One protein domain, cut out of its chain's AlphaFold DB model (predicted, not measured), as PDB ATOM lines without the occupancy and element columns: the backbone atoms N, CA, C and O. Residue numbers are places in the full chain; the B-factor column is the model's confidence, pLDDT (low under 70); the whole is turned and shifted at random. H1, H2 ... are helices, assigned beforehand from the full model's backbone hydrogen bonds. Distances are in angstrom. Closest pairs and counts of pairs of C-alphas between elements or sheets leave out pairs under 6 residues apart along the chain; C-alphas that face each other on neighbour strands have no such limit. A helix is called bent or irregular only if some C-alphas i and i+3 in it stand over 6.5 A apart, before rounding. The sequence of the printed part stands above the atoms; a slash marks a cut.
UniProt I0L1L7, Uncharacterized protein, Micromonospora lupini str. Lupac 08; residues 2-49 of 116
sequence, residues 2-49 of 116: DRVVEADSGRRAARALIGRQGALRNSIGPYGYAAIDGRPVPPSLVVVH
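AT A GLANCE: This is residues 2 to 49 of the 116 residues of an uncharacterized protein of Micromonospora lupini str. Lupac 08 (UniProt I0L1L7). With little regular structure, the domain is a free-standing arm, residues 2 to 20 with H2 and the shorter H1, leading through H3 into a head of looping chain, residues 25 to 49, with no named element. The arm makes much of the length. The printed part has 48 residues, three named helices in the order H1, H2, H3 and no named strand; it is all helix by class, with only 19 residues in named elements. It is extended, with a radius of gyration of the C-alphas of 15.2 A and spans of 45 by 21 by 19 A.

IN THESE COORDINATES: H2, residues 9 to 18, is 13.9 A long from C-alpha 9 at (37.518, -58.336, -29.262) to C-alpha 18; it is irregular, with C-alphas 13 and 16 7.2 A apart. H1 is residues 3 to 7, 6.1 A. H3, residues 21 to 24, 5.1 A, ends with C-alpha 24 at (32.622, -43.831, -47.770).

HOW THE PARTS SIT: H2 meets H1, and likewise H3, only through their tight link. H1 and H3 are apart. Every O i to N i+4 pair is within hydrogen-bond range in H1, 4 of 6 in H2; H3 is too short for such a pair.

THE WHOLE: The C-alphas farthest apart, of Asp 2 and Pro 43, are 45.8 A apart. The printed part has no cut. Residues 2 to 6 have pLDDT under 70.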
ATOM      1  N   ASP A   2      31.127 -61.637 -18.027       54.28
ATOM      2  CA  ASP A   2      31.471 -60.211 -17.794       54.28
ATOM      3  C   ASP A   2      32.640 -59.646 -18.632       54.28
ATOM      4  O   ASP A   2      32.943 -58.458 -18.591       54.28
ATOM      5  N   ARG A   3      33.314 -60.486 -19.430       54.75
ATOM      6  CA  ARG A   3      34.559 -60.114 -20.131       54.75
ATOM      7  C   ARG A   3      34.376 -59.235 -21.374       54.75
ATOM      8  O   ARG A   3      35.360 -58.680 -21.858       54.75
ATOM      9  N   VAL A   4      33.158 -59.112 -21.915       58.56
ATOM     10  CA  VAL A   4      32.901 -58.265 -23.101       58.56
ATOM     11  C   VAL A   4      33.093 -56.787 -22.757       58.56
ATOM     12  O   VAL A   4      33.691 -56.055 -23.542       58.56
ATOM     13  N   VAL A   5      32.684 -56.367 -21.556       62.75
ATOM     14  CA  VAL A   5      32.841 -54.978 -21.084       62.75
ATOM     15  C   VAL A   5      34.307 -54.624 -20.855       62.75
ATOM     16  O   VAL A   5      34.725 -53.508 -21.148       62.75
ATOM     17  N   GLU A   6      35.103 -55.577 -20.369       68.56
ATOM     18  CA  GLU A   6      36.527 -55.367 -20.093       68.56
ATOM     19  C   GLU A   6      37.366 -55.333 -21.378       68.56
ATOM     20  O   GLU A   6      38.322 -54.561 -21.483       68.56
ATOM     21  N   ALA A   7      37.039 -56.179 -22.365       77.50
ATOM     22  CA  ALA A   7      37.868 -56.353 -23.552       77.50
ATOM     23  C   ALA A   7      37.105 -56.874 -24.790       77.50
ATOM     24  O   ALA A   7      37.403 -57.965 -25.279       77.50
ATOM     25  N   ASP A   8      36.251 -56.044 -25.390       84.12
ATOM     26  CA  ASP A   8      35.517 -56.331 -26.636       84.12
ATOM     27  C   ASP A   8      36.443 -56.607 -27.848       84.12
ATOM     28  O   ASP A   8      36.975 -55.700 -28.500       84.12
ATOM     29  N   SER A   9      36.676 -57.889 -28.146       86.25
ATOM     30  CA  SER A   9      37.518 -58.336 -29.262       86.25
ATOM     31  C   SER A   9      36.881 -58.085 -30.626       86.25
ATOM     32  O   SER A   9      37.608 -57.758 -31.566       86.25
ATOM     33  N   GLY A  10      35.554 -58.189 -30.730       86.94
ATOM     34  CA  GLY A  10      34.813 -57.939 -31.965       86.94
ATOM     35  C   GLY A  10      34.958 -56.484 -32.391       86.94
ATOM     36  O   GLY A  10      35.397 -56.195 -33.507       86.94
ATOM     37  N   ARG A  11      34.731 -55.554 -31.461       86.88
ATOM     38  CA  ARG A  11      34.923 -54.123 -31.707       86.88
ATOM     39  C   ARG A  11      36.375 -53.768 -32.001       86.88
ATOM     40  O   ARG A  11      36.627 -52.932 -32.870       86.88
ATOM     41  N   ARG A  12      37.347 -54.401 -31.327       89.69
ATOM     42  CA  ARG A  12      38.774 -54.230 -31.668       89.69
ATOM     43  C   ARG A  12      39.063 -54.658 -33.107       89.69
ATOM     44  O   ARG A  12      39.706 -53.897 -33.825       89.69
ATOM     45  N   ALA A  13      38.570 -55.820 -33.530       90.69
ATOM     46  CA  ALA A  13      38.763 -56.322 -34.889       90.69
ATOM     47  C   ALA A  13      38.078 -55.429 -35.942       90.69
ATOM     48  O   ALA A  13      38.669 -55.126 -36.978       90.69
ATOM     49  N   ALA A  14      36.869 -54.935 -35.655       89.31
ATOM     50  CA  ALA A  14      36.099 -54.094 -36.573       89.31
ATOM     51  C   ALA A  14      36.606 -52.642 -36.668       89.31
ATOM     52  O   ALA A  14      36.265 -51.927 -37.614       89.31
ATOM     53  N   ARG A  15      37.433 -52.181 -35.719       90.19
ATOM     54  CA  ARG A  15      37.821 -50.765 -35.573       90.19
ATOM     55  C   ARG A  15      38.415 -50.155 -36.842       90.19
ATOM     56  O   ARG A  15      38.091 -49.017 -37.173       90.19
ATOM     57  N   ALA A  16      39.258 -50.904 -37.555       91.12
ATOM     58  CA  ALA A  16      39.886 -50.432 -38.789       91.12
ATOM     59  C   ALA A  16      38.862 -50.170 -39.909       91.12
ATOM     60  O   ALA A  16      39.029 -49.232 -40.685       91.12
ATOM     61  N   LEU A  17      37.795 -50.973 -39.979       89.75
ATOM     62  CA  LEU A  17      36.719 -50.799 -40.954       89.75
ATOM     63  C   LEU A  17      35.768 -49.676 -40.536       89.75
ATOM     64  O   LEU A  17      35.470 -48.799 -41.344       89.75
ATOM     65  N   ILE A  18      35.363 -49.642 -39.262       89.75
ATOM     66  CA  ILE A  18      34.493 -48.588 -38.717       89.75
ATOM     67  C   ILE A  18      35.129 -47.206 -38.927       89.75
ATOM     68  O   ILE A  18      34.465 -46.284 -39.394       89.75
ATOM     69  N   GLY A  19      36.436 -47.073 -38.675       90.94
ATOM     70  CA  GLY A  19      37.163 -45.817 -38.875       90.94
ATOM     71  C   GLY A  19      37.204 -45.322 -40.326       90.94
ATOM     72  O   GLY A  19      37.428 -44.137 -40.555       90.94
ATOM     73  N   ARG A  20      36.958 -46.194 -41.314       92.44
ATOM     74  CA  ARG A  20      36.928 -45.831 -42.742       92.44
ATOM     75  C   ARG A  20      35.553 -45.398 -43.236       92.44
ATOM     76  O   ARG A  20      35.475 -44.801 -44.307       92.44
ATOM     77  N   GLN A  21      34.485 -45.636 -42.472       92.38
ATOM     78  CA  GLN A  21      33.120 -45.297 -42.887       92.38
ATOM     79  C   GLN A  21      32.966 -43.823 -43.282       92.38
ATOM     80  O   GLN A  21      32.296 -43.518 -44.263       92.38
ATOM     81  N   GLY A  22      33.634 -42.903 -42.578       92.88
ATOM     82  CA  GLY A  22      33.561 -41.469 -42.882       92.88
ATOM     83  C   GLY A  22      34.010 -41.101 -44.305       92.88
ATOM     84  O   GLY A  22      33.453 -40.171 -44.891       92.88
ATOM     85  N   ALA A  23      34.961 -41.850 -44.874       93.88
ATOM     86  CA  ALA A  23      35.434 -41.663 -46.248       93.88
ATOM     87  C   ALA A  23      34.473 -42.247 -47.300       93.88
ATOM     88  O   ALA A  23      34.521 -41.838 -48.454       93.88
ATOM     89  N   LEU A  24      33.613 -43.191 -46.902       95.88
ATOM     90  CA  LEU A  24      32.622 -43.831 -47.770       95.88
ATOM     91  C   LEU A  24      31.291 -43.063 -47.804       95.88
ATOM     92  O   LEU A  24      30.582 -43.085 -48.813       95.88
ATOM     93  N   ARG A  25      30.959 -42.355 -46.721       96.44
ATOM     94  CA  ARG A  25      29.773 -41.491 -46.643       96.44
ATOM     95  C   ARG A  25      29.812 -40.406 -47.712       96.44
ATOM     96  O   ARG A  25      30.826 -39.727 -47.870       96.44
ATOM     97  N   ASN A  26      28.687 -40.230 -48.395       96.75
ATOM     98  CA  ASN A  26      28.482 -39.246 -49.453       96.75
ATOM     99  C   ASN A  26      29.520 -39.345 -50.588       96.75
ATOM    100  O   ASN A  26      29.831 -38.356 -51.247       96.75
ATOM    101  N   SER A  27      30.042 -40.553 -50.832       96.38
ATOM    102  CA  SER A  27      30.973 -40.854 -51.923       96.38
ATOM    103  C   SER A  27      30.321 -41.782 -52.950       96.38
ATOM    104  O   SER A  27      29.530 -42.650 -52.595       96.38
ATOM    105  N   ILE A  28      30.639 -41.601 -54.232       95.94
ATOM    106  CA  ILE A  28      30.172 -42.490 -55.303       95.94
ATOM    107  C   ILE A  28      31.156 -43.657 -55.428       95.94
ATOM    108  O   ILE A  28      32.362 -43.447 -55.541       95.94
ATOM    109  N   GLY A  29      30.646 -44.886 -55.439       94.38
ATOM    110  CA  GLY A  29      31.450 -46.094 -55.597       94.38
ATOM    111  C   GLY A  29      30.747 -47.328 -55.030       94.38
ATOM    112  O   GLY A  29      29.687 -47.200 -54.422       94.38
ATOM    113  N   PRO A  30      31.338 -48.525 -55.178       94.50
ATOM    114  CA  PRO A  30      30.701 -49.790 -54.789       94.50
ATOM    115  C   PRO A  30      30.415 -49.924 -53.285       94.50
ATOM    116  O   PRO A  30      29.593 -50.744 -52.894       94.50
ATOM    117  N   TYR A  31      31.085 -49.132 -52.446       93.62
ATOM    118  CA  TYR A  31      30.906 -49.123 -50.988       93.62
ATOM    119  C   TYR A  31      30.438 -47.761 -50.457       93.62
ATOM    120  O   TYR A  31      30.409 -47.548 -49.246       93.62
ATOM    121  N   GLY A  32      30.142 -46.824 -51.360       95.00
ATOM    122  CA  GLY A  32      29.675 -45.493 -51.012       95.00
ATOM    123  C   GLY A  32      28.199 -45.504 -50.625       95.00
ATOM    124  O   GLY A  32      27.419 -46.282 -51.168       95.00
ATOM    125  N   TYR A  33      27.812 -44.652 -49.679       95.62
ATOM    126  CA  TYR A  33      26.430 -44.572 -49.201       95.62
ATOM    127  C   TYR A  33      26.069 -43.155 -48.755       95.62
ATOM    128  O   TYR A  33      26.942 -42.385 -48.349       95.62
ATOM    129  N   ALA A  34      24.788 -42.794 -48.845       96.31
ATOM    130  CA  ALA A  34      24.298 -41.497 -48.386       96.31
ATOM    131  C   ALA A  34      24.274 -41.425 -46.851       96.31
ATOM    132  O   ALA A  34      23.902 -42.388 -46.182       96.31
ATOM    133  N   ALA A  35      24.640 -40.272 -46.294       94.31
ATOM    134  CA  ALA A  35      24.505 -39.990 -44.869       94.31
ATOM    135  C   ALA A  35      24.210 -38.506 -44.629       94.31
ATOM    136  O   ALA A  35      24.722 -37.632 -45.329       94.31
ATOM    137  N   ILE A  36      23.427 -38.214 -43.589       90.69
ATOM    138  CA  ILE A  36      23.204 -36.843 -43.124       90.69
ATOM    139  C   ILE A  36      24.372 -36.469 -42.204       90.69
ATOM    140  O   ILE A  36      24.354 -36.769 -41.015       90.69
ATOM    141  N   ASP A  37      25.418 -35.857 -42.764       92.12
ATOM    142  CA  ASP A  37      26.626 -35.466 -42.015       92.12
ATOM    143  C   ASP A  37      27.103 -34.029 -42.290       92.12
ATOM    144  O   ASP A  37      28.250 -33.675 -42.015       92.12
ATOM    145  N   GLY A  38      26.216 -33.193 -42.835       93.38
ATOM    146  CA  GLY A  38      26.492 -31.792 -43.163       93.38
ATOM    147  C   GLY A  38      27.226 -31.577 -44.491       93.38
ATOM    148  O   GLY A  38      27.376 -30.432 -44.914       93.38
ATOM    149  N   ARG A  39      27.656 -32.643 -45.176       94.44
ATOM    150  CA  ARG A  39      28.209 -32.568 -46.538       94.44
ATOM    151  C   ARG A  39      27.109 -32.752 -47.594       94.44
ATOM    152  O   ARG A  39      26.073 -33.347 -47.294       94.44
ATOM    153  N   PRO A  40      27.320 -32.287 -48.840       95.88
ATOM    154  CA  PRO A  40      26.395 -32.560 -49.935       95.88
ATOM    155  C   PRO A  40      26.245 -34.065 -50.185       95.88
ATOM    156  O   PRO A  40      27.242 -34.778 -50.298       95.88
ATOM    157  N   VAL A  41      25.004 -34.532 -50.318       97.19
ATOM    158  CA  VAL A  41      24.700 -35.910 -50.720       97.19
ATOM    159  C   VAL A  41      24.651 -35.965 -52.253       97.19
ATOM    160  O   VAL A  41      23.867 -35.223 -52.850       97.19
ATOM    161  N   PRO A  42      25.455 -36.815 -52.922       96.69
ATOM    162  CA  PRO A  42      25.347 -37.013 -54.363       96.69
ATOM    163  C   PRO A  42      23.923 -37.431 -54.768       96.69
ATOM    164  O   PRO A  42      23.401 -38.384 -54.184       96.69
ATOM    165  N   PRO A  43      23.304 -36.808 -55.791       96.00
ATOM    166  CA  PRO A  43      21.935 -37.136 -56.198       96.00
ATOM    167  C   PRO A  43      21.723 -38.615 -56.537       96.00
ATOM    168  O   PRO A  43      20.661 -39.161 -56.269       96.00
ATOM    169  N   SER A  44      22.749 -39.292 -57.062       95.62
ATOM    170  CA  SER A  44      22.697 -40.723 -57.390       95.62
ATOM    171  C   SER A  44      22.583 -41.650 -56.174       95.62
ATOM    172  O   SER A  44      22.304 -42.829 -56.352       95.62
ATOM    173  N   LEU A  45      22.850 -41.155 -54.960       96.25
ATOM    174  CA  LEU A  45      22.697 -41.909 -53.710       96.25
ATOM    175  C   LEU A  45      21.372 -41.602 -52.999       96.25
ATOM    176  O   LEU A  45      21.084 -42.204 -51.966       96.25
ATOM    177  N   VAL A  46      20.579 -40.659 -53.514       94.38
ATOM    178  CA  VAL A  46      19.274 -40.316 -52.947       94.38
ATOM    179  C   VAL A  46      18.249 -41.333 -53.427       94.38
ATOM    180  O   VAL A  46      18.011 -41.479 -54.625       94.38
ATOM    181  N   VAL A  47      17.623 -42.021 -52.477       92.31
ATOM    182  CA  VAL A  47      16.529 -42.953 -52.749       92.31
ATOM    183  C   VAL A  47      15.209 -42.243 -52.490       92.31
ATOM    184  O   VAL A  47      15.016 -41.635 -51.438       92.31
ATOM    185  N   VAL A  48      14.304 -42.312 -53.463       94.19
ATOM    186  CA  VAL A  48      12.967 -41.723 -53.367       94.19
ATOM    187  C   VAL A  48      11.955 -42.850 -53.225       94.19
ATOM    188  O   VAL A  48      11.819 -43.685 -54.119       94.19
ATOM    189  N   HIS A  49      11.238 -42.851 -52.105       92.19
ATOM    190  CA  HIS A  49      10.128 -43.762 -51.861       92.19
ATOM    191  C   HIS A  49       8.814 -42.980 -51.961       92.19
ATOM    192  O   HIS A  49       8.628 -42.034 -51.192       92.19
TER     193      HIS A  49